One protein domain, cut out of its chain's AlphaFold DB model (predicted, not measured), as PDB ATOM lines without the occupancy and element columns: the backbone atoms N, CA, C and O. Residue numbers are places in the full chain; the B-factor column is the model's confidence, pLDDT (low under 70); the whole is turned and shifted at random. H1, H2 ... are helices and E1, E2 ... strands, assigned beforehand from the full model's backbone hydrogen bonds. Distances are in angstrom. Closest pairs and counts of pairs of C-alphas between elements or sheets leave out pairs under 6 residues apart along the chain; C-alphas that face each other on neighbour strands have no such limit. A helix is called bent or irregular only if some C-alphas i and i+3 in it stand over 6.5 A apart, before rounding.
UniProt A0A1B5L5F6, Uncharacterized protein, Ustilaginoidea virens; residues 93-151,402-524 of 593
ATOM      1  N   GLY A  93     178.051 221.641 222.991       51.78
ATOM      2  CA  GLY A  93     177.725 220.275 222.593       51.78
ATOM      3  C   GLY A  93     178.936 219.568 221.978       51.78
ATOM      4  O   GLY A  93     179.754 220.199 221.305       51.78
ATOM      5  N   GLY A  94     179.047 218.255 222.189       54.16
ATOM      6  CA  GLY A  94     180.000 217.433 221.444       54.16
ATOM      7  C   GLY A  94     179.548 217.302 219.988       54.16
ATOM      8  O   GLY A  94     178.452 216.810 219.727       54.16
ATOM      9  N   TRP A  95     180.388 217.734 219.049       67.56
ATOM     10  CA  TRP A  95     180.136 217.687 217.604       67.56
ATOM     11  C   TRP A  95     180.584 216.373 216.955       67.56
ATOM     12  O   TRP A  95     180.108 216.038 215.872       67.56
ATOM     13  N   GLY A  96     181.467 215.617 217.612       76.94
ATOM     14  CA  GLY A  96     181.920 214.312 217.141       76.94
ATOM     15  C   GLY A  96     182.463 213.428 218.263       76.94
ATOM     16  O   GLY A  96     182.961 213.917 219.279       76.94
ATOM     17  N   ILE A  97     182.373 212.114 218.057       87.25
ATOM     18  CA  ILE A  97     182.926 211.075 218.930       87.25
ATOM     19  C   ILE A  97     183.616 210.039 218.037       87.25
ATOM     20  O   ILE A  97     183.027 209.602 217.050       87.25
ATOM     21  N   LEU A  98     184.841 209.644 218.384       90.19
ATOM     22  CA  LEU A  98     185.586 208.565 217.735       90.19
ATOM     23  C   LEU A  98     186.152 207.636 218.813       90.19
ATOM     24  O   LEU A  98     186.780 208.104 219.759       90.19
ATOM     25  N   ALA A  99     185.937 206.329 218.673       91.12
ATOM     26  CA  ALA A  99     186.595 205.322 219.499       91.12
ATOM     27  C   ALA A  99     187.856 204.831 218.776       91.12
ATOM     28  O   ALA A  99     187.763 204.417 217.622       91.12
ATOM     29  N   LEU A 100     189.001 204.884 219.454       91.38
ATOM     30  CA  LEU A 100     190.297 204.400 218.980       91.38
ATOM     31  C   LEU A 100     190.661 203.137 219.759       91.38
ATOM     32  O   LEU A 100     190.642 203.151 220.989       91.38
ATOM     33  N   ALA A 101     190.971 202.046 219.069       89.50
ATOM     34  CA  ALA A 101     191.356 200.783 219.687       89.50
ATOM     35  C   ALA A 101     192.829 200.801 220.118       89.50
ATOM     36  O   ALA A 101     193.673 201.319 219.392       89.50
ATOM     37  N   ASN A 102     193.189 200.127 221.216       86.31
ATOM     38  CA  ASN A 102     194.554 200.141 221.794       86.31
ATOM     39  C   ASN A 102     195.699 199.677 220.844       86.31
ATOM     40  O   ASN A 102     196.876 199.782 221.200       86.31
ATOM     41  N   HIS A 103     195.379 199.139 219.658       87.75
ATOM     42  CA  HIS A 103     196.334 198.740 218.610       87.75
ATOM     43  C   HIS A 103     196.545 199.800 217.510       87.75
ATOM     44  O   HIS A 103     197.467 199.661 216.714       87.75
ATOM     45  N   GLU A 104     195.722 200.850 217.474       90.50
ATOM     46  CA  GLU A 104     195.840 202.010 216.572       90.50
ATOM     47  C   GLU A 104     196.780 203.095 217.143       90.50
ATOM     48  O   GLU A 104     197.033 204.122 216.514       90.50
ATOM     49  N   PHE A 105     197.308 202.862 218.351       93.69
ATOM     50  CA  PHE A 105     198.238 203.740 219.052       93.69
ATOM     51  C   PHE A 105     199.690 203.360 218.753       93.69
ATOM     52  O   PHE A 105     200.118 202.232 219.015       93.69
ATOM     53  N   LEU A 106     200.475 204.332 218.289       93.44
ATOM     54  CA  LEU A 106     201.907 204.185 218.050       93.44
ATOM     55  C   LEU A 106     202.654 203.944 219.373       93.44
ATOM     56  O   LEU A 106     202.575 204.758 220.295       93.44
ATOM     57  N   ALA A 107     203.405 202.845 219.456       93.81
ATOM     58  CA  ALA A 107     204.232 202.538 220.619       93.81
ATOM     59  C   ALA A 107     205.384 203.551 220.773       93.81
ATOM     60  O   ALA A 107     206.084 203.847 219.805       93.81
ATOM     61  N   VAL A 108     205.581 204.067 221.989       94.06
ATOM     62  CA  VAL A 108     206.602 205.072 222.345       94.06
ATOM     63  C   VAL A 108     207.302 204.727 223.664       94.06
ATOM     64  O   VAL A 108     206.801 203.925 224.453       94.06
ATOM     65  N   ARG A 109     208.474 205.322 223.914       92.31
ATOM     66  CA  ARG A 109     209.357 204.991 225.048       92.31
ATOM     67  C   ARG A 109     209.499 206.086 226.094       92.31
ATOM     68  O   ARG A 109     209.907 205.776 227.211       92.31
ATOM     69  N   SER A 110     209.173 207.334 225.765       93.00
ATOM     70  CA  SER A 110     209.192 208.444 226.726       93.00
ATOM     71  C   SER A 110     207.854 209.180 226.802       93.00
ATOM     72  O   SER A 110     207.008 209.100 225.911       93.00
ATOM     73  N   GLU A 111     207.656 209.906 227.898       91.94
ATOM     74  CA  GLU A 111     206.450 210.705 228.133       91.94
ATOM     75  C   GLU A 111     206.390 211.927 227.200       91.94
ATOM     76  O   GLU A 111     205.310 212.362 226.801       91.94
ATOM     77  N   GLU A 112     207.550 212.443 226.788       91.75
ATOM     78  CA  GLU A 112     207.674 213.470 225.754       91.75
ATOM     79  C   GLU A 112     207.301 212.928 224.367       91.75
ATOM     80  O   GLU A 112     206.630 213.617 223.601       91.75
ATOM     81  N   GLU A 113     207.660 211.683 224.036       91.69
ATOM     82  CA  GLU A 113     207.215 211.037 222.791       91.69
ATOM     83  C   GLU A 113     205.698 210.775 222.779       91.69
ATOM     84  O   GLU A 113     205.073 210.872 221.719       91.69
ATOM     85  N   LEU A 114     205.112 210.478 223.946       93.12
ATOM     86  CA  LEU A 114     203.680 210.222 224.157       93.12
ATOM     87  C   LEU A 114     202.801 211.476 223.988       93.12
ATOM     88  O   LEU A 114     201.632 211.393 223.621       93.12
ATOM     89  N   LEU A 115     203.339 212.660 224.279       91.44
ATOM     90  CA  LEU A 115     202.556 213.902 224.261       91.44
ATOM     91  C   LEU A 115     203.074 214.925 223.237       91.44
ATOM     92  O   LEU A 115     202.437 215.949 223.015       91.44
ATOM     93  N   GLY A 116     204.217 214.658 222.596       87.94
ATOM     94  CA  GLY A 116     204.931 215.569 221.686       87.94
ATOM     95  C   GLY A 116     205.662 216.715 222.385       87.94
ATOM     96  O   GLY A 116     206.570 217.318 221.811       87.94
ATOM     97  N   ALA A 117     205.275 217.007 223.624       85.50
ATOM     98  CA  ALA A 117     205.717 218.149 224.398       85.50
ATOM     99  C   ALA A 117     206.751 217.750 225.464       85.50
ATOM    100  O   ALA A 117     206.607 216.701 226.096       85.50
ATOM    101  N   PRO A 118     207.742 218.607 225.764       83.44
ATOM    102  CA  PRO A 118     208.566 218.445 226.957       83.44
ATOM    103  C   PRO A 118     207.700 218.464 228.226       83.44
ATOM    104  O   PRO A 118     206.814 219.307 228.354       83.44
ATOM    105  N   LEU A 119     208.004 217.619 229.218       81.38
ATOM    106  CA  LEU A 119     207.200 217.485 230.448       81.38
ATOM    107  C   LEU A 119     206.946 218.804 231.211       81.38
ATOM    108  O   LEU A 119     205.909 218.968 231.849       81.38
ATOM    109  N   LYS A 120     207.873 219.765 231.119       78.75
ATOM    110  CA  LYS A 120     207.774 221.133 231.676       78.75
ATOM    111  C   LYS A 120     206.705 222.027 231.021       78.75
ATOM    112  O   LYS A 120     206.424 223.113 231.527       78.75
ATOM    113  N   ASP A 121     206.175 221.617 229.873       76.69
ATOM    114  CA  ASP A 121     205.231 222.377 229.054       76.69
ATOM    115  C   ASP A 121     203.812 221.764 229.095       76.69
ATOM    116  O   ASP A 121     202.912 222.231 228.399       76.69
ATOM    117  N   LEU A 122     203.608 220.753 229.950       78.00
ATOM    118  CA  LEU A 122     202.332 220.095 230.228       78.00
ATOM    119  C   LEU A 122     201.700 220.638 231.513       78.00
ATOM    120  O   LEU A 122     202.352 220.721 232.555       78.00
ATOM    121  N   GLU A 123     200.403 220.935 231.472       84.00
ATOM    122  CA  GLU A 123     199.659 221.445 232.629       84.00
ATOM    123  C   GLU A 123     198.612 220.415 233.077       84.00
ATOM    124  O   GLU A 123     197.690 220.085 232.332       84.00
ATOM    125  N   VAL A 124     198.729 219.888 234.302       84.50
ATOM    126  CA  VAL A 124     197.700 218.997 234.868       84.50
ATOM    127  C   VAL A 124     196.489 219.839 235.264       84.50
ATOM    128  O   VAL A 124     196.569 220.685 236.156       84.50
ATOM    129  N   VAL A 125     195.359 219.595 234.605       81.75
ATOM    130  CA  VAL A 125     194.122 220.363 234.775       81.75
ATOM    131  C   VAL A 125     193.611 220.217 236.219       81.75
ATOM    132  O   VAL A 125     193.499 219.092 236.722       81.75
ATOM    133  N   PRO A 126     193.252 221.317 236.912       75.50
ATOM    134  CA  PRO A 126     192.717 221.253 238.267       75.50
ATOM    135  C   PRO A 126     191.493 220.334 238.375       75.50
ATOM    136  O   PRO A 126     190.584 220.386 237.547       75.50
ATOM    137  N   LYS A 127     191.397 219.551 239.461       71.06
ATOM    138  CA  LYS A 127     190.298 218.582 239.688       71.06
ATOM    139  C   LYS A 127     188.879 219.178 239.615       71.06
ATOM    140  O   LYS A 127     187.929 218.441 239.394       71.06
ATOM    141  N   ARG A 128     188.725 220.499 239.784       63.53
ATOM    142  CA  ARG A 128     187.441 221.210 239.612       63.53
ATOM    143  C   ARG A 128     186.970 221.285 238.149       63.53
ATOM    144  O   ARG A 128     185.784 221.481 237.928       63.53
ATOM    145  N   GLN A 129     187.884 221.151 237.187       62.59
ATOM    146  CA  GLN A 129     187.638 221.223 235.741       62.59
ATOM    147  C   GLN A 129     187.824 219.857 235.057       62.59
ATOM    148  O   GLN A 129     187.059 219.519 234.163       62.59
ATOM    149  N   ALA A 130     188.793 219.048 235.506       61.72
ATOM    150  CA  ALA A 130     189.136 217.751 234.903       61.72
ATOM    151  C   ALA A 130     188.014 216.683 234.979       61.72
ATOM    152  O   ALA A 130     187.922 215.790 234.132       61.72
ATOM    153  N   GLY A 131     187.141 216.782 235.989       69.56
ATOM    154  CA  GLY A 131     186.079 215.809 236.247       69.56
ATOM    155  C   GLY A 131     186.560 214.622 237.101       69.56
ATOM    156  O   GLY A 131     187.294 214.834 238.068       69.56
ATOM    157  N   PRO A 132     186.116 213.378 236.822       71.25
ATOM    158  CA  PRO A 132     186.425 212.214 237.658       71.25
ATOM    159  C   PRO A 132     187.855 211.677 237.479       71.25
ATOM    160  O   PRO A 132     188.361 211.003 238.379       71.25
ATOM    161  N   HIS A 133     188.491 211.966 236.342       77.50
ATOM    162  CA  HIS A 133     189.853 211.559 235.989       77.50
ATOM    163  C   HIS A 133     190.784 212.781 235.983       77.50
ATOM    164  O   HIS A 133     190.317 213.903 235.767       77.50
ATOM    165  N   PRO A 134     192.094 212.616 236.235       85.94
ATOM    166  CA  PRO A 134     193.053 213.689 236.010       85.94
ATOM    167  C   PRO A 134     193.202 213.935 234.500       85.94
ATOM    168  O   PRO A 134     193.329 212.981 233.739       85.94
ATOM    169  N   MET A 135     193.214 215.199 234.064       89.69
ATOM    170  CA  MET A 135     193.466 215.548 232.659       89.69
ATOM    171  C   MET A 135     194.830 216.228 232.494       89.69
ATOM    172  O   MET A 135     195.211 217.043 233.337       89.69
ATOM    173  N   VAL A 136     195.535 215.949 231.398       91.12
ATOM    174  CA  VAL A 136     196.739 216.687 230.975       91.12
ATOM    175  C   VAL A 136     196.387 217.629 229.826       91.12
ATOM    176  O   VAL A 136     195.861 217.194 228.805       91.12
ATOM    177  N   SER A 137     196.688 218.916 229.984       91.12
ATOM    178  CA  SER A 137     196.522 219.938 228.950       91.12
ATOM    179  C   SER A 137     197.769 220.043 228.072       91.12
ATOM    180  O   SER A 137     198.869 220.275 228.580       91.12
ATOM    181  N   VAL A 138     197.584 219.948 226.752       90.19
ATOM    182  CA  VAL A 138     198.631 220.196 225.735       90.19
ATOM    183  C   VAL A 138     198.559 221.614 225.131       90.19
ATOM    184  O   VAL A 138     199.271 221.934 224.181       90.19
ATOM    185  N   ALA A 139     197.737 222.503 225.706       86.88
ATOM    186  CA  ALA A 139     197.439 223.852 225.196       86.88
ATOM    187  C   ALA A 139     198.660 224.764 224.975       86.88
ATOM    188  O   ALA A 139     198.634 225.691 224.163       86.88
ATOM    189  N   LYS A 140     199.732 224.558 225.745       85.50
ATOM    190  CA  LYS A 140     200.986 225.298 225.592       85.50
ATOM    191  C   LYS A 140     201.749 224.828 224.356       85.50
ATOM    192  O   LYS A 140     202.018 225.641 223.482       85.50
ATOM    193  N   TYR A 141     201.952 223.517 224.222       87.19
ATOM    194  CA  TYR A 141     202.635 222.914 223.079       87.19
ATOM    195  C   TYR A 141     201.997 223.267 221.727       87.19
ATOM    196  O   TYR A 141     202.721 223.551 220.780       87.19
ATOM    197  N   ILE A 142     200.662 223.357 221.646       88.88
ATOM    198  CA  ILE A 142     199.962 223.838 220.437       88.88
ATOM    199  C   ILE A 142     200.487 225.214 220.007       88.88
ATOM    200  O   ILE A 142     200.772 225.429 218.832       88.88
ATOM    201  N   ARG A 143     200.621 226.156 220.946       85.25
ATOM    202  CA  ARG A 143     201.053 227.538 220.666       85.25
ATOM    203  C   ARG A 143     202.530 227.628 220.278       85.25
ATOM    204  O   ARG A 143     202.886 228.525 219.523       85.25
ATOM    205  N   ASP A 144     203.342 226.686 220.753       87.38
ATOM    206  CA  ASP A 144     204.781 226.599 220.487       87.38
ATOM    207  C   ASP A 144     205.120 225.713 219.257       87.38
ATOM    208  O   ASP A 144     206.291 225.558 218.903       87.38
ATOM    209  N   LEU A 145     204.110 225.132 218.593       89.06
ATOM    210  CA  LEU A 145     204.250 224.247 217.430       89.06
ATOM    211  C   LEU A 145     204.819 225.009 216.203       89.06
ATOM    212  O   LEU A 145     204.322 226.093 215.874       89.06
ATOM    213  N   PRO A 146     205.832 224.473 215.490       88.75
ATOM    214  CA  PRO A 146     206.447 225.153 214.348       88.75
ATOM    215  C   PRO A 146     205.463 225.344 213.188       88.75
ATOM    216  O   PRO A 146     204.590 224.512 212.955       88.75
ATOM    217  N   GLU A 147     205.626 226.445 212.445       90.50
ATOM    218  CA  GLU A 147     204.754 226.840 211.324       90.50
ATOM    219  C   GLU A 147     203.249 226.921 211.670       90.50
ATOM    220  O   GLU A 147     202.414 226.897 210.767       90.50
ATOM    221  N   ASN A 148     202.865 227.022 212.950       91.19
ATOM    222  CA  ASN A 148     201.458 227.002 213.340       91.19
ATOM    223  C   ASN A 148     200.710 228.286 212.901       91.19
ATOM    224  O   ASN A 148     200.936 229.357 213.482       91.19
ATOM    225  N   PRO A 149     199.750 228.198 211.958       89.12
ATOM    226  CA  PRO A 149     199.004 229.356 211.461       89.12
ATOM    227  C   PRO A 149     197.987 229.921 212.474       89.12
ATOM    228  O   PRO A 149     197.499 231.036 212.306       89.12
ATOM    229  N   CYS A 150     197.663 229.183 213.543       86.88
ATOM    230  CA  CYS A 150     196.801 229.645 214.635       86.88
ATOM    231  C   CYS A 150     197.508 230.631 215.588       86.88
ATOM    232  O   CYS A 150     196.864 231.179 216.484       86.88
ATOM    233  N   THR A 151     198.817 230.858 215.424       80.75
ATOM    234  CA  THR A 151     199.596 231.812 216.231       80.75
ATOM    235  C   THR A 151     199.523 233.235 215.669       80.75
ATOM    236  O   THR A 151     199.404 233.446 214.462       80.75
ATOM    237  N   GLY A 402     182.366 196.471 230.030       63.12
ATOM    238  CA  GLY A 402     183.661 196.633 230.717       63.12
ATOM    239  C   GLY A 402     184.822 196.161 229.839       63.12
ATOM    240  O   GLY A 402     185.662 196.957 229.434       63.12
ATOM    241  N   ASN A 403     184.737 194.906 229.386       66.44
ATOM    242  CA  ASN A 403     185.682 194.301 228.439       66.44
ATOM    243  C   ASN A 403     185.818 195.068 227.108       66.44
ATOM    244  O   ASN A 403     186.754 194.802 226.357       66.44
ATOM    245  N   VAL A 404     184.861 195.939 226.761       67.19
ATOM    246  CA  VAL A 404     184.929 196.831 225.591       67.19
ATOM    247  C   VAL A 404     185.595 198.154 225.971       67.19
ATOM    248  O   VAL A 404     186.505 198.582 225.272       67.19
ATOM    249  N   ALA A 405     185.203 198.771 227.086       68.56
ATOM    250  CA  ALA A 405     185.791 200.009 227.600       68.56
ATOM    251  C   ALA A 405     187.318 199.916 227.789       68.56
ATOM    252  O   ALA A 405     188.037 200.827 227.397       68.56
ATOM    253  N   GLU A 406     187.820 198.783 228.280       72.44
ATOM    254  CA  GLU A 406     189.257 198.488 228.428       72.44
ATOM    255  C   GLU A 406     190.048 198.479 227.095       72.44
ATOM    256  O   GLU A 406     191.280 198.521 227.093       72.44
ATOM    257  N   ARG A 407     189.362 198.385 225.945       78.44
ATOM    258  CA  ARG A 407     189.968 198.233 224.604       78.44
ATOM    259  C   ARG A 407     189.912 199.489 223.741       78.44
ATOM    260  O   ARG A 407     190.452 199.444 222.631       78.44
ATOM    261  N   TYR A 408     189.214 200.531 224.196       87.06
ATOM    262  CA  TYR A 408     188.948 201.731 223.412       87.06
ATOM    263  C   TYR A 408     189.073 203.011 224.238       87.06
ATOM    264  O   TYR A 408     188.330 203.231 225.198       87.06
ATOM    265  N   HIS A 409     189.909 203.926 223.760       90.00
ATOM    266  CA  HIS A 409     189.912 205.319 224.197       90.00
ATOM    267  C   HIS A 409     188.944 206.106 223.330       90.00
ATOM    268  O   HIS A 409     188.896 205.938 222.110       90.00
ATOM    269  N   VAL A 410     188.158 206.977 223.953       90.81
ATOM    270  CA  VAL A 410     187.163 207.778 223.245       90.81
ATOM    271  C   VAL A 410     187.642 209.211 223.121       90.81
ATOM    272  O   VAL A 410     187.756 209.955 224.097       90.81
ATOM    273  N   LEU A 411     187.880 209.598 221.877       92.12
ATOM    274  CA  LEU A 411     188.084 210.969 221.468       92.12
ATOM    275  C   LEU A 411     186.729 211.673 221.350       92.12
ATOM    276  O   LEU A 411     185.816 211.176 220.684       92.12
ATOM    277  N   ARG A 412     186.597 212.852 221.955       91.00
ATOM    278  CA  ARG A 412     185.411 213.709 221.851       91.00
ATOM    279  C   ARG A 412     185.834 215.079 221.348       91.00
ATOM    280  O   ARG A 412     186.817 215.651 221.813       91.00
ATOM    281  N   MET A 413     185.091 215.587 220.376       89.94
ATOM    282  CA  MET A 413     185.366 216.849 219.697       89.94
ATOM    283  C   MET A 413     184.211 217.809 219.956       89.94
ATOM    284  O   MET A 413     183.052 217.480 219.702       89.94
ATOM    285  N   TYR A 414     184.533 218.981 220.490       88.06
ATOM    286  CA  TYR A 414     183.609 220.072 220.785       88.06
ATOM    287  C   TYR A 414     183.740 221.171 219.722       88.06
ATOM    288  O   TYR A 414     184.261 220.954 218.627       88.06
ATOM    289  N   GLU A 415     183.231 222.371 220.010       86.06
ATOM    290  CA  GLU A 415     183.324 223.478 219.060       86.06
ATOM    291  C   GLU A 415     184.778 223.947 218.856       86.06
ATOM    292  O   GLU A 415     185.187 224.223 217.735       86.06
ATOM    293  N   LYS A 416     185.565 224.037 219.932       87.06
ATOM    294  CA  LYS A 416     186.952 224.542 219.901       87.06
ATOM    295  C   LYS A 416     187.953 223.571 220.520       87.06
ATOM    296  O   LYS A 416     189.150 223.699 220.285       87.06
ATOM    297  N   ASP A 417     187.459 222.602 221.282       90.62
ATOM    298  CA  ASP A 417     188.255 221.756 222.160       90.62
ATOM    299  C   ASP A 417     188.139 220.292 221.746       90.62
ATOM    300  O   ASP A 417     187.105 219.838 221.251       90.62
ATOM    301  N   LEU A 418     189.203 219.543 221.984       92.69
ATOM    302  CA  LEU A 418     189.287 218.114 221.751       92.69
ATOM    303  C   LEU A 418     189.764 217.452 223.044       92.69
ATOM    304  O   LEU A 418     190.700 217.926 223.684       92.69
ATOM    305  N   GLU A 419     189.135 216.352 223.437       92.44
ATOM    306  CA  GLU A 419     189.589 215.525 224.555       92.44
ATOM    307  C   GLU A 419     189.740 214.070 224.113       92.44
ATOM    308  O   GLU A 419     188.982 213.589 223.273       92.44
ATOM    309  N   MET A 420     190.697 213.361 224.705       92.88
ATOM    310  CA  MET A 420     190.786 211.907 224.635       92.88
ATOM    311  C   MET A 420     190.589 211.367 226.044       92.88
ATOM    312  O   MET A 420     191.310 211.772 226.956       92.88
ATOM    313  N   ARG A 421     189.614 210.478 226.233       88.75
ATOM    314  CA  ARG A 421     189.329 209.871 227.535       88.75
ATOM    315  C   ARG A 421     189.501 208.365 227.518       88.75
ATOM    316  O   ARG A 421     189.123 207.706 226.547       88.75
ATOM    317  N   SER A 422     190.010 207.827 228.618       83.75
ATOM    318  CA  SER A 422     189.925 206.393 228.883       83.75
ATOM    319  C   SER A 422     188.485 206.043 229.268       83.75
ATOM    320  O   SER A 422     187.877 206.726 230.099       83.75
ATOM    321  N   LEU A 423     187.909 205.006 228.653       75.00
ATOM    322  CA  LEU A 423     186.600 204.488 229.069       75.00
ATOM    323  C   LEU A 423     186.695 203.560 230.289       75.00
ATOM    324  O   LEU A 423     185.657 203.229 230.869       75.00
ATOM    325  N   ASP A 424     187.902 203.111 230.649       68.06
ATOM    326  CA  ASP A 424     188.089 202.077 231.659       68.06
ATOM    327  C   ASP A 424     187.536 202.501 233.033       68.06
ATOM    328  O   ASP A 424     187.778 203.593 233.559       68.06
ATOM    329  N   LYS A 425     186.762 201.599 233.636       58.84
ATOM    330  CA  LYS A 425     186.169 201.793 234.955       58.84
ATOM    331  C   LYS A 425     187.199 201.383 235.993       58.84
ATOM    332  O   LYS A 425     187.244 200.204 236.322       58.84
ATOM    333  N   ARG A 426     187.937 202.363 236.544       54.53
ATOM    334  CA  ARG A 426     188.794 202.253 237.751       54.53
ATOM    335  C   ARG A 426     189.156 200.800 238.091       54.53
ATOM    336  O   ARG A 426     188.401 200.157 238.831       54.53
ATOM    337  N   HIS A 427     190.312 200.319 237.624       51.75
ATOM    338  CA  HIS A 427     190.920 199.097 238.162       51.75
ATOM    339  C   HIS A 427     190.704 199.068 239.682       51.75
ATOM    340  O   HIS A 427     191.030 200.040 240.361       51.75
ATOM    341  N   GLN A 428     190.093 198.006 240.214       48.16
ATOM    342  CA  GLN A 428     189.407 198.095 241.516       48.16
ATOM    343  C   GLN A 428     190.351 198.379 242.706       48.16
ATOM    344  O   GLN A 428     189.885 198.788 243.765       48.16
ATOM    345  N   ASN A 429     191.666 198.248 242.488       52.72
ATOM    346  CA  ASN A 429     192.749 198.589 243.417       52.72
ATOM    347  C   ASN A 429     193.772 199.608 242.841       52.72
ATOM    348  O   ASN A 429     194.874 199.714 243.371       52.72
ATOM    349  N   GLY A 430     193.468 200.309 241.739       67.56
ATOM    350  CA  GLY A 430     194.428 201.105 240.954       67.56
ATOM    351  C   GLY A 430     194.120 202.607 240.844       67.56
ATOM    352  O   GLY A 430     193.001 203.065 241.080       67.56
ATOM    353  N   LEU A 431     195.139 203.382 240.459       77.50
ATOM    354  CA  LEU A 431     195.008 204.801 240.102       77.50
ATOM    355  C   LEU A 431     194.318 204.966 238.726       77.50
ATOM    356  O   LEU A 431     194.495 204.111 237.861       77.50
ATOM    357  N   PRO A 432     193.550 206.051 238.491       83.81
ATOM    358  CA  PRO A 432     192.905 206.301 237.198       83.81
ATOM    359  C   PRO A 432     193.927 206.664 236.112       83.81
ATOM    360  O   PRO A 432     194.942 207.291 236.413       83.81
ATOM    361  N   GLU A 433     193.644 206.340 234.849       87.38
ATOM    362  CA  GLU A 433     194.445 206.824 233.716       87.38
ATOM    363  C   GLU A 433     194.322 208.356 233.554       87.38
ATOM    364  O   GLU A 433     193.326 208.958 233.970       87.38
ATOM    365  N   PHE A 434     195.341 209.005 232.982       89.00
ATOM    366  CA  PHE A 434     195.241 210.401 232.552       89.00
ATOM    367  C   PHE A 434     194.457 210.525 231.241       89.00
ATOM    368  O   PHE A 434     194.877 210.034 230.196       89.00
ATOM    369  N   ASP A 435     193.364 211.279 231.293       91.44
ATOM    370  CA  ASP A 435     192.682 211.801 230.111       91.44
ATOM    371  C   ASP A 435     193.523 212.957 229.499       91.44
ATOM    372  O   ASP A 435     194.263 213.651 230.202       91.44
ATOM    373  N   ILE A 436     193.405 213.222 228.195       92.81
ATOM    374  CA  ILE A 436     194.127 214.308 227.500       92.81
ATOM    375  C   ILE A 436     193.152 215.413 227.089       92.81
ATOM    376  O   ILE A 436     192.073 215.127 226.570       92.81
ATOM    377  N   LEU A 437     193.542 216.678 227.279       92.94
ATOM    378  CA  LEU A 437     192.790 217.864 226.870       92.94
ATOM    379  C   LEU A 437     193.606 218.737 225.905       92.94
ATOM    380  O   LEU A 437     194.713 219.183 226.206       92.94
ATOM    381  N   CYS A 438     193.009 219.029 224.758       92.06
ATOM    382  CA  CYS A 438     193.507 219.891 223.695       92.06
ATOM    383  C   CYS A 438     192.506 221.053 223.524       92.06
ATOM    384  O   CYS A 438     191.608 220.974 222.681       92.06
ATOM    385  N   PRO A 439     192.565 222.095 224.377       90.25
ATOM    386  CA  PRO A 439     191.626 223.207 224.322       90.25
ATOM    387  C   PRO A 439     192.078 224.238 223.279       90.25
ATOM    388  O   PRO A 439     193.278 224.433 223.077       90.25
ATOM    389  N   TYR A 440     191.126 224.909 222.630       88.94
ATOM    390  CA  TYR A 440     191.377 225.810 221.493       88.94
ATOM    391  C   TYR A 440     192.232 225.159 220.385       88.94
ATOM    392  O   TYR A 440     193.105 225.793 219.793       88.94
ATOM    393  N   ALA A 441     191.962 223.879 220.115       91.06
ATOM    394  CA  ALA A 441     192.713 222.978 219.242       91.06
ATOM    395  C   ALA A 441     192.971 223.542 217.832       91.06
ATOM    396  O   ALA A 441     194.009 223.274 217.231       91.06
ATOM    397  N   LEU A 442     192.023 224.330 217.315       92.12
ATOM    398  CA  LEU A 442     192.139 225.104 216.083       92.12
ATOM    399  C   LEU A 442     191.484 226.480 216.275       92.12
ATOM    400  O   LEU A 442     190.356 226.585 216.756       92.12
ATOM    401  N   THR A 443     192.173 227.547 215.861       88.38
ATOM    402  CA  THR A 443     191.664 228.932 215.894       88.38
ATOM    403  C   THR A 443     191.967 229.658 214.577       88.38
ATOM    404  O   THR A 443     192.816 229.217 213.799       88.38
ATOM    405  N   MET A 444     191.295 230.787 214.309       79.88
ATOM    406  CA  MET A 444     191.644 231.655 213.168       79.88
ATOM    407  C   MET A 444     192.972 232.411 213.372       79.88
ATOM    408  O   MET A 444     193.565 232.864 212.398       79.88
ATOM    409  N   GLY A 445     193.509 232.487 214.595       74.62
ATOM    410  CA  GLY A 445     194.638 233.363 214.909       74.62
ATOM    411  C   GLY A 445     194.180 234.822 214.928       74.62
ATOM    412  O   GLY A 445     193.407 235.212 215.803       74.62
ATOM    413  N   LEU A 446     194.625 235.627 213.959       65.94
ATOM    414  CA  LEU A 446     194.079 236.970 213.744       65.94
ATOM    415  C   LEU A 446     192.608 236.894 213.302       65.94
ATOM    416  O   LEU A 446     192.195 235.977 212.595       65.94
ATOM    417  N   SER A 447     191.804 237.886 213.696       62.03
ATOM    418  CA  SER A 447     190.423 238.001 213.216       62.03
ATOM    419  C   SER A 447     190.404 238.174 211.691       62.03
ATOM    420  O   SER A 447     191.049 239.110 211.209       62.03
ATOM    421  N   PRO A 448     189.640 237.360 210.929       65.75
ATOM    422  CA  PRO A 448     189.539 237.519 209.483       65.75
ATOM    423  C   PRO A 448     189.074 238.935 209.135       65.75
ATOM    424  O   PRO A 448     188.187 239.495 209.792       65.75
ATOM    425  N   GLY A 449     189.676 239.513 208.091       68.25
ATOM    426  CA  GLY A 449     189.412 240.890 207.668       68.25
ATOM    427  C   GLY A 449     187.922 241.164 207.428       68.25
ATOM    428  O   GLY A 449     187.140 240.243 207.189       68.25
ATOM    429  N   ARG A 450     187.502 242.440 207.461       75.88
ATOM    430  CA  ARG A 450     186.074 242.828 207.354       75.88
ATOM    431  C   ARG A 450     185.347 242.205 206.149       75.88
ATOM    432  O   ARG A 450     184.155 241.940 206.249       75.88
ATOM    433  N   THR A 451     186.063 241.961 205.052       74.88
ATOM    434  CA  THR A 451     185.591 241.274 203.839       74.88
ATOM    435  C   THR A 451     185.462 239.756 203.994       74.88
ATOM    436  O   THR A 451     184.527 239.180 203.454       74.88
ATOM    437  N   ALA A 452     186.362 239.107 204.737       77.69
ATOM    438  CA  ALA A 452     186.398 237.656 204.923       77.69
ATOM    439  C   ALA A 452     185.459 237.168 206.045       77.69
ATOM    440  O   ALA A 452     184.829 236.117 205.913       77.69
ATOM    441  N   ARG A 453     185.306 237.949 207.130       81.19
ATOM    442  CA  ARG A 453     184.483 237.616 208.312       81.19
ATOM    443  C   ARG A 453     183.073 237.066 208.000       81.19
ATOM    444  O   ARG A 453     182.660 236.149 208.710       81.19
ATOM    445  N   PRO A 454     182.321 237.544 206.986       83.50
ATOM    446  CA  PRO A 454     181.010 236.987 206.642       83.50
ATOM    447  C   PRO A 454     181.031 235.508 206.217       83.50
ATOM    448  O   PRO A 454     180.096 234.780 206.544       83.50
ATOM    449  N   HIS A 455     182.097 235.035 205.556       82.25
ATOM    450  CA  HIS A 455     182.212 233.634 205.124       82.25
ATOM    451  C   HIS A 455     182.451 232.664 206.296       82.25
ATOM    452  O   HIS A 455     182.085 231.492 206.202       82.25
ATOM    453  N   PHE A 456     183.027 233.151 207.402       85.56
ATOM    454  CA  PHE A 456     183.441 232.374 208.579       85.56
ATOM    455  C   PHE A 456     182.413 232.383 209.733       85.56
ATOM    456  O   PHE A 456     182.753 232.254 210.910       85.56
ATOM    457  N   ARG A 457     181.119 232.540 209.424       79.88
ATOM    458  CA  ARG A 457     180.043 232.409 210.422       79.88
ATOM    459  C   ARG A 457     179.882 230.945 210.857       79.88
ATOM    460  O   ARG A 457     179.700 230.067 210.018       79.88
ATOM    461  N   ALA A 458     179.912 230.698 212.172       76.31
ATOM    462  CA  ALA A 458     179.767 229.374 212.800       76.31
ATOM    463  C   ALA A 458     180.758 228.292 212.297       76.31
ATOM    464  O   ALA A 458     180.436 227.101 212.279       76.31
ATOM    465  N   THR A 459     181.964 228.694 211.875       84.88
ATOM    466  CA  THR A 459     182.975 227.786 211.301       84.88
ATOM    467  C   THR A 459     183.962 227.188 212.303       84.88
ATOM    468  O   THR A 459     184.763 226.360 211.893       84.88
ATOM    469  N   SER A 460     183.929 227.574 213.581       83.81
ATOM    470  CA  SER A 460     184.858 227.126 214.637       83.81
ATOM    471  C   SER A 460     184.916 225.603 214.811       83.81
ATOM    472  O   SER A 460     186.010 225.046 214.877       83.81
ATOM    473  N   ARG A 461     183.746 224.952 214.829       87.00
ATOM    474  CA  ARG A 461     183.544 223.532 215.174       87.00
ATOM    475  C   ARG A 461     184.577 222.548 214.601       87.00
ATOM    476  O   ARG A 461     184.824 222.515 213.397       87.00
ATOM    477  N   LEU A 462     185.087 221.655 215.449       90.69
ATOM    478  CA  LEU A 462     185.847 220.476 215.026       90.69
ATOM    479  C   LEU A 462     184.864 219.439 214.449       90.69
ATOM    480  O   LEU A 462     184.309 218.621 215.179       90.69
ATOM    481  N   SER A 463     184.568 219.531 213.148       87.06
ATOM    482  CA  SER A 463     183.465 218.783 212.513       87.06
ATOM    483  C   SER A 463     183.860 217.976 211.275       87.06
ATOM    484  O   SER A 463     182.993 217.635 210.469       87.06
ATOM    485  N   MET A 464     185.150 217.711 211.078       90.94
ATOM    486  CA  MET A 464     185.660 216.804 210.046       90.94
ATOM    487  C   MET A 464     186.705 215.897 210.684       90.94
ATOM    488  O   MET A 464     187.558 216.389 211.417       90.94
ATOM    489  N   VAL A 465     186.629 214.591 210.445       93.44
ATOM    490  CA  VAL A 465     187.486 213.608 211.120       93.44
ATOM    491  C   VAL A 465     187.850 212.508 210.133       93.44
ATOM    492  O   VAL A 465     186.961 211.901 209.538       93.44
ATOM    493  N   ILE A 466     189.144 212.249 209.968       93.69
ATOM    494  CA  ILE A 466     189.681 211.147 209.164       93.69
ATOM    495  C   ILE A 466     190.745 210.427 209.993       93.69
ATOM    496  O   ILE A 466     191.696 211.056 210.453       93.69
ATOM    497  N   HIS A 467     190.600 209.113 210.153       93.75
ATOM    498  CA  HIS A 467     191.600 208.248 210.776       93.75
ATOM    499  C   HIS A 467     192.325 207.421 209.700       93.75
ATOM    500  O   HIS A 467     191.694 206.962 208.748       93.75
ATOM    501  N   ILE A 468     193.638 207.249 209.853       93.06
ATOM    502  CA  ILE A 468     194.525 206.449 208.999       93.06
ATOM    503  C   ILE A 468     195.280 205.476 209.929       93.06
ATOM    504  O   ILE A 468     196.383 205.808 210.389       93.06
ATOM    505  N   PRO A 469     194.692 204.308 210.268       89.81
ATOM    506  CA  PRO A 469     195.297 203.342 211.188       89.81
ATOM    507  C   PRO A 469     196.719 202.929 210.787       89.81
ATOM    508  O   PRO A 469     197.600 202.797 211.632       89.81
ATOM    509  N   GLU A 470     196.968 202.788 209.484       88.00
ATOM    510  CA  GLU A 470     198.215 202.286 208.899       88.00
ATOM    511  C   GLU A 470     199.412 203.211 209.143       88.00
ATOM    512  O   GLU A 470     200.555 202.756 209.179       88.00
ATOM    513  N   LEU A 471     199.152 204.505 209.350       90.25
ATOM    514  CA  LEU A 471     200.155 205.485 209.765       90.25
ATOM    515  C   LEU A 471     199.991 205.908 211.234       90.25
ATOM    516  O   LEU A 471     200.769 206.740 211.702       90.25
ATOM    517  N   CYS A 472     199.002 205.379 211.962       92.88
ATOM    518  CA  CYS A 472     198.568 205.875 213.275       92.88
ATOM    519  C   CYS A 472     198.337 207.402 213.242       92.88
ATOM    520  O   CYS A 472     198.934 208.139 214.026       92.88
ATOM    521  N   ILE A 473     197.567 207.902 212.266       94.19
ATOM    522  CA  ILE A 473     197.285 209.340 212.103       94.19
ATOM    523  C   ILE A 473     195.798 209.605 212.246       94.19
ATOM    524  O   ILE A 473     194.975 208.959 211.603       94.19
ATOM    525  N   LEU A 474     195.469 210.656 212.985       95.75
ATOM    526  CA  LEU A 474     194.153 211.263 212.995       95.75
ATOM    527  C   LEU A 474     194.240 212.709 212.479       95.75
ATOM    528  O   LEU A 474     194.996 213.523 213.004       95.75
ATOM    529  N   ALA A 475     193.438 213.035 211.470       96.44
ATOM    530  CA  ALA A 475     193.254 214.387 210.958       96.44
ATOM    531  C   ALA A 475     191.894 214.935 211.422       96.44
ATOM    532  O   ALA A 475     190.850 214.365 211.096       96.44
ATOM    533  N   VAL A 476     191.901 216.043 212.166       96.44
ATOM    534  CA  VAL A 476     190.693 216.710 212.685       96.44
ATOM    535  C   VAL A 476     190.576 218.098 212.065       96.44
ATOM    536  O   VAL A 476     191.374 218.988 212.345       96.44
ATOM    537  N   GLY A 477     189.593 218.281 211.187       94.94
ATOM    538  CA  GLY A 477     189.362 219.516 210.447       94.94
ATOM    539  C   GLY A 477     188.285 220.404 211.049       94.94
ATOM    540  O   GLY A 477     187.237 219.939 211.506       94.94
ATOM    541  N   SER A 478     188.528 221.707 210.965       93.50
ATOM    542  CA  SER A 478     187.559 222.748 211.280       93.50
ATOM    543  C   SER A 478     187.223 223.563 210.022       93.50
ATOM    544  O   SER A 478     188.132 223.944 209.270       93.50
ATOM    545  N   PRO A 479     185.939 223.898 209.782       92.44
ATOM    546  CA  PRO A 479     185.536 224.793 208.704       92.44
ATOM    547  C   PRO A 479     186.232 226.163 208.698       92.44
ATOM    548  O   PRO A 479     186.158 226.837 207.676       92.44
ATOM    549  N   ILE A 480     186.959 226.579 209.749       92.12
ATOM    550  CA  ILE A 480     187.838 227.769 209.710       92.12
ATOM    551  C   ILE A 480     188.918 227.714 208.614       92.12
ATOM    552  O   ILE A 480     189.533 228.728 208.304       92.12
ATOM    553  N   GLY A 481     189.174 226.547 208.017       93.00
ATOM    554  CA  GLY A 481     190.161 226.398 206.946       93.00
ATOM    555  C   GLY A 481     191.344 225.488 207.278       93.00
ATOM    556  O   GLY A 481     192.215 225.309 206.426       93.00
ATOM    557  N   ARG A 482     191.391 224.953 208.503       94.81
ATOM    558  CA  ARG A 482     192.574 224.317 209.094       94.81
ATOM    559  C   ARG A 482     192.268 222.915 209.617       94.81
ATOM    560  O   ARG A 482     191.120 222.581 209.915       94.81
ATOM    561  N   VAL A 483     193.315 222.105 209.712       96.50
ATOM    562  CA  VAL A 483     193.290 220.693 210.091       96.50
ATOM    563  C   VAL A 483     194.415 220.410 211.074       96.50
ATOM    564  O   VAL A 483     195.579 220.659 210.781       96.50
ATOM    565  N   LEU A 484     194.063 219.860 212.227       96.31
ATOM    566  CA  LEU A 484     194.995 219.372 213.231       96.31
ATOM    567  C   LEU A 484     195.401 217.937 212.878       96.31
ATOM    568  O   LEU A 484     194.534 217.084 212.678       96.31
ATOM    569  N   ILE A 485     196.704 217.675 212.794       96.88
ATOM    570  CA  ILE A 485     197.280 216.355 212.526       96.88
ATOM    571  C   ILE A 485     197.842 215.792 213.830       96.88
ATOM    572  O   ILE A 485     198.680 216.413 214.489       96.88
ATOM    573  N   LEU A 486     197.351 214.614 214.196       96.06
ATOM    574  CA  LEU A 486     197.544 213.973 215.490       96.06
ATOM    575  C   LEU A 486     198.060 212.544 215.305       96.06
ATOM    576  O   LEU A 486     197.657 211.855 214.370       96.06
ATOM    577  N   THR A 487     198.872 212.076 216.248       95.94
ATOM    578  CA  THR A 487     199.276 210.671 216.380       95.94
ATOM    579  C   THR A 487     198.786 210.153 217.737       95.94
ATOM    580  O   THR A 487     199.290 210.604 218.772       95.94
ATOM    581  N   PRO A 488     197.828 209.208 217.783       95.88
ATOM    582  CA  PRO A 488     197.550 208.436 218.991       95.88
ATOM    583  C   PRO A 488     198.809 207.647 219.379       95.88
ATOM    584  O   PRO A 488     199.409 206.982 218.536       95.88
ATOM    585  N   THR A 489     199.245 207.735 220.636       95.62
ATOM    586  CA  THR A 489     200.485 207.097 221.121       95.62
ATOM    587  C   THR A 489     200.284 206.365 222.447       95.62
ATOM    588  O   THR A 489     199.418 206.718 223.247       95.62
ATOM    589  N   ARG A 490     201.087 205.325 222.692       94.88
ATOM    590  CA  ARG A 490     201.001 204.481 223.889       94.88
ATOM    591  C   ARG A 490     202.394 204.087 224.371       94.88
ATOM    592  O   ARG A 490     203.199 203.604 223.579       94.88
ATOM    593  N   LEU A 491     202.682 204.271 225.656       93.50
ATOM    594  CA  LEU A 491     203.955 203.856 226.248       93.50
ATOM    595  C   LEU A 491     204.127 202.330 226.180       93.50
ATOM    596  O   LEU A 491     203.173 201.582 226.395       93.50
ATOM    597  N   GLU A 492     205.359 201.865 225.950       92.56
ATOM    598  CA  GLU A 492     205.722 200.441 226.061       92.56
ATOM    599  C   GLU A 492     205.417 199.873 227.466       92.56
ATOM    600  O   GLU A 492     205.079 198.694 227.585       92.56
ATOM    601  N   ALA A 493     205.472 200.708 228.514       89.69
ATOM    602  CA  ALA A 493     205.050 200.380 229.878       89.69
ATOM    603  C   ALA A 493     204.336 201.577 230.553       89.69
ATOM    604  O   ALA A 493     204.824 202.703 230.437       89.69
ATOM    605  N   PRO A 494     203.219 201.372 231.283       90.06
ATOM    606  CA  PRO A 494     202.552 202.432 232.046       90.06
ATOM    607  C   PRO A 494     203.458 203.083 233.104       90.06
ATOM    608  O   PRO A 494     204.199 202.391 233.802       90.06
ATOM    609  N   VAL A 495     203.348 204.402 233.279       89.06
ATOM    610  CA  VAL A 495     204.099 205.177 234.280       89.06
ATOM    611  C   VAL A 495     203.151 205.749 235.332       89.06
ATOM    612  O   VAL A 495     202.311 206.603 235.044       89.06
ATOM    613  N   GLU A 496     203.306 205.319 236.583       88.06
ATOM    614  CA  GLU A 496     202.540 205.862 237.708       88.06
ATOM    615  C   GLU A 496     202.992 207.283 238.081       88.06
ATOM    616  O   GLU A 496     204.183 207.587 238.183       88.06
ATOM    617  N   LYS A 497     202.023 208.165 238.345       85.69
ATOM    618  CA  LYS A 497     202.218 209.516 238.889       85.69
ATOM    619  C   LYS A 497     201.363 209.695 240.143       85.69
ATOM    620  O   LYS A 497     200.406 208.968 240.383       85.69
ATOM    621  N   ARG A 498     201.633 210.762 240.905       81.00
ATOM    622  CA  ARG A 498     200.951 211.111 242.178       81.00
ATOM    623  C   ARG A 498     199.411 211.169 242.127       81.00
ATOM    624  O   ARG A 498     198.783 211.233 243.180       81.00
ATOM    625  N   THR A 499     198.804 211.242 240.943       82.75
ATOM    626  CA  THR A 499     197.355 211.438 240.753       82.75
ATOM    627  C   THR A 499     196.698 210.457 239.783       82.75
ATOM    628  O   THR A 499     195.477 210.513 239.654       82.75
ATOM    629  N   GLY A 500     197.468 209.612 239.094       86.00
ATOM    630  CA  GLY A 500     196.991 208.805 237.971       86.00
ATOM    631  C   GLY A 500     198.111 208.014 237.291       86.00
ATOM    632  O   GLY A 500     199.284 208.218 237.601       86.00
ATOM    633  N   VAL A 501     197.753 207.141 236.353       88.56
ATOM    634  CA  VAL A 501     198.679 206.372 235.507       88.56
ATOM    635  C   VAL A 501     198.734 207.000 234.117       88.56
ATOM    636  O   VAL A 501     197.697 207.287 233.526       88.56
ATOM    637  N   LEU A 502     199.932 207.223 233.584       89.56
ATOM    638  CA  LEU A 502     200.138 207.686 232.213       89.56
ATOM    639  C   LEU A 502     200.522 206.482 231.343       89.56
ATOM    640  O   LEU A 502     201.519 205.818 231.623       89.56
ATOM    641  N   HIS A 503     199.728 206.172 230.318       91.50
ATOM    642  CA  HIS A 503     199.966 205.026 229.428       91.50
ATOM    643  C   HIS A 503     199.571 205.348 227.986       91.50
ATOM    644  O   HIS A 503     200.409 205.182 227.102       91.50
ATOM    645  N   HIS A 504     198.366 205.871 227.748       93.44
ATOM    646  CA  HIS A 504     197.973 206.422 226.446       93.44
ATOM    647  C   HIS A 504     198.131 207.946 226.405       93.44
ATOM    648  O   HIS A 504     198.092 208.630 227.429       93.44
ATOM    649  N   GLY A 505     198.304 208.483 225.201       93.62
ATOM    650  CA  GLY A 505     198.402 209.913 224.944       93.62
ATOM    651  C   GLY A 505     198.133 210.261 223.485       93.62
ATOM    652  O   GLY A 505     197.912 209.397 222.631       93.62
ATOM    653  N   LEU A 506     198.120 211.559 223.205       94.00
ATOM    654  CA  LEU A 506     197.784 212.100 221.896       94.00
ATOM    655  C   LEU A 506     198.813 213.163 221.523       94.00
ATOM    656  O   LEU A 506     198.747 214.299 221.991       94.00
ATOM    657  N   ARG A 507     199.772 212.779 220.679       93.62
ATOM    658  CA  ARG A 507     200.801 213.685 220.185       93.62
ATOM    659  C   ARG A 507     200.231 214.555 219.073       93.62
ATOM    660  O   ARG A 507     199.594 214.056 218.147       93.62
ATOM    661  N   ILE A 508     200.509 215.850 219.144       93.62
ATOM    662  CA  ILE A 508     200.222 216.797 218.066       93.62
ATOM    663  C   ILE A 508     201.442 216.842 217.147       93.62
ATOM    664  O   ILE A 508     202.558 217.008 217.627       93.62
ATOM    665  N   GLU A 509     201.244 216.643 215.845       93.12
ATOM    666  CA  GLU A 509     202.336 216.607 214.862       93.12
ATOM    667  C   GLU A 509     202.402 217.929 214.081       93.12
ATOM    668  O   GLU A 509     203.451 218.562 214.030       93.12
ATOM    669  N   TRP A 510     201.276 218.366 213.499       94.81
ATOM    670  CA  TRP A 510     201.192 219.567 212.654       94.81
ATOM    671  C   TRP A 510     199.799 220.203 212.695       94.81
ATOM    672  O   TRP A 510     198.804 219.538 212.982       94.81
ATOM    673  N   ILE A 511     199.715 221.480 212.314       95.81
ATOM    674  CA  ILE A 511     198.475 222.103 211.839       95.81
ATOM    675  C   ILE A 511     198.670 222.427 210.358       95.81
ATOM    676  O   ILE A 511     199.670 223.036 209.981       95.81
ATOM    677  N   LEU A 512     197.729 221.980 209.525       95.81
ATOM    678  CA  LEU A 512     197.712 222.209 208.084       95.81
ATOM    679  C   LEU A 512     196.566 223.159 207.700       95.81
ATOM    680  O   LEU A 512     195.476 223.046 208.265       95.81
ATOM    681  N   PRO A 513     196.748 224.036 206.700       95.25
ATOM    682  CA  PRO A 513     198.007 224.310 206.002       95.25
ATOM    683  C   PRO A 513     199.042 224.955 206.933       95.25
ATOM    684  O   PRO A 513     198.663 225.603 207.906       95.25
ATOM    685  N   ARG A 514     200.339 224.777 206.664       93.88
ATOM    686  CA  ARG A 514     201.401 225.459 207.429       93.88
ATOM    687  C   ARG A 514     201.290 226.973 207.232       93.88
ATOM    688  O   ARG A 514     200.772 227.419 206.210       93.88
ATOM    689  N   GLN A 515     201.823 227.780 208.146       91.06
ATOM    690  CA  GLN A 515     201.822 229.244 208.021       91.06
ATOM    691  C   GLN A 515     202.453 229.719 206.695       91.06
ATOM    692  O   GLN A 515     201.896 230.594 206.029       91.06
ATOM    693  N   SER A 516     203.550 229.093 206.256       91.44
ATOM    694  CA  SER A 516     204.126 229.300 204.919       91.44
ATOM    695  C   SER A 516     203.218 228.854 203.762       91.44
ATOM    696  O   SER A 516     203.145 229.554 202.751       91.44
ATOM    697  N   ASP A 517     202.479 227.747 203.896       92.25
ATOM    698  CA  ASP A 517     201.526 227.301 202.870       92.25
ATOM    699  C   ASP A 517     200.333 228.265 202.754       92.25
ATOM    700  O   ASP A 517     199.901 228.574 201.643       92.25
ATOM    701  N   GLU A 518     199.795 228.766 203.874       89.94
ATOM    702  CA  GLU A 518     198.702 229.746 203.858       89.94
ATOM    703  C   GLU A 518     199.146 231.054 203.192       89.94
ATOM    704  O   GLU A 518     198.447 231.560 202.313       89.94
ATOM    705  N   ALA A 519     200.340 231.550 203.530       88.44
ATOM    706  CA  ALA A 519     200.893 232.778 202.962       88.44
ATOM    707  C   ALA A 519     201.125 232.711 201.438       88.44
ATOM    708  O   ALA A 519     201.047 233.740 200.765       88.44
ATOM    709  N   VAL A 520     201.406 231.524 200.884       90.00
ATOM    710  CA  VAL A 520     201.665 231.332 199.444       90.00
ATOM    711  C   VAL A 520     200.413 230.897 198.672       90.00
ATOM    712  O   VAL A 520     200.214 231.339 197.540       90.00
ATOM    713  N   PHE A 521     199.565 230.044 199.254       88.31
ATOM    714  CA  PHE A 521     198.467 229.379 198.541       88.31
ATOM    715  C   PHE A 521     197.055 229.726 199.045       88.31
ATOM    716  O   PHE A 521     196.093 229.368 198.373       88.31
ATOM    717  N   ARG A 522     196.896 230.432 200.177       87.50
ATOM    718  CA  ARG A 522     195.590 230.890 200.713       87.50
ATOM    719  C   ARG A 522     195.558 232.399 200.977       87.50
ATOM    720  O   ARG A 522     194.986 232.857 201.960       87.50
ATOM    721  N   VAL A 523     196.120 233.172 200.042       82.00
ATOM    722  CA  VAL A 523     196.064 234.651 200.015       82.00
ATOM    723  C   VAL A 523     194.624 235.171 200.146       82.00
ATOM    724  O   VAL A 523     194.382 236.209 200.758       82.00
ATOM    725  N   GLU A 524     193.658 234.428 199.604       84.00
ATOM    726  CA  GLU A 524     192.237 234.611 199.877       84.00
ATOM    727  C   GLU A 524     191.737 233.541 200.857       84.00
ATOM    728  O   GLU A 524     191.436 232.410 200.474       84.00
TER     729      GLU A 524
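AT A GLANCE: This is residues 93 to 151 and 402 to 524 of the 593 residues of an uncharacterized protein of Ustilaginoidea virens (UniProt A0A1B5L5F6). Two sheets lie partly face to face as a sandwich: E1 E4 E5 E6 E3 on one side, and on the other the strongly twisted branched sheet E2 E7 E8 E9 E10, which includes the long bent hairpin E9 and E10, with H1 packed on it. H5 and H6 lie at one end of the long axis, the link 423 to 434 at the other. The printed part has 182 residues with six named helices and ten named strands, in the order E1 E2 H1 H2 E3 H3 H4 E4 E5 E6 H5 E7 E8 E9 E10 H6; the class is mixed, helices and strands. The whole is compact, with a radius of gyration of the C-alphas of 16.9 A, and elongated, spanning 59 by 33 by 31 A.

IN THESE COORDINATES: E1, residues 96 to 101, begins at C-alpha 96 (181.920, 214.312, 217.141) and is 16.7 A long. Then come E2 (106 to 108), H1 (111 to 115), H2 (127 to 130), E3 (135 to 137), H3 (139 to 144) and, after the cut, H4 (402 to 405). E4 (408 to 413) measures 16.0 A; E5 (418 to 422), E6 (435 to 438), H5 (453 to 456) and E7 (464 to 468) follow. E8 (473 to 478) measures 16.6 A, E9 (482 to 497) 34.6 A and E10 (500 to 512) 32.8 A. H6 (515 to 521) ends at C-alpha 521 (198.467, 229.379, 198.541).

HOW THE PARTS SIT: The mixed sheet runs E1 E4 E5 E6 E3. E1 and E4 are antiparallel (N 98 and O 411, 2.9 A). E4 E5 E6 form a meander, each strand the antiparallel neighbour of the one before (N 410 and O 421, 2.9 A; N 420 and O 436, 2.9 A). E3 is parallel to E6 (N 437 and O 136, 2.8 A). E7 E8 E9 E10 form another meander (N 466 and O 475, 2.9 A; N 484 and O 476, 2.8 A; N 489 and O 505, 2.9 A). E2 is parallel to E9 (N 490 and O 106, 2.9 A). E9 bends by 96 degrees at residue 493, E10 by 62 degrees at residue 503. Between the sheets, the closest C-alphas of E6 and E10, Ile 436 and Gly 505, are 6.6 A apart. H1 is over E10, at a height over the sheet of 5.8 A. H2 only grazes the mixed sheet; H3 only grazes both, the mixed one only just, with 5 pairs of C-alphas within 10 A. H4, H5 and H6 are on neither sheet, H4 only just not on the mixed one, with 4 such pairs. In H1 and H6 every O i to N i+4 pair is within hydrogen-bond range, in H3 1 of 2; H2, H4 and H5 are too short for one.

THE WHOLE: The C-alphas farthest apart, of Asn 429 and Thr 451, are 58.6 A apart. Residues 152 to 401 are not printed; C-alphas 151 and 402 are 41.2 A apart across the cut. The links H1 to H2, E5 to E6 and E6 to H5 are long. pLDDT is under 70 at residues 93 to 95, 128 to 131, 402 to 405, 424 to 430 and 446 to 449.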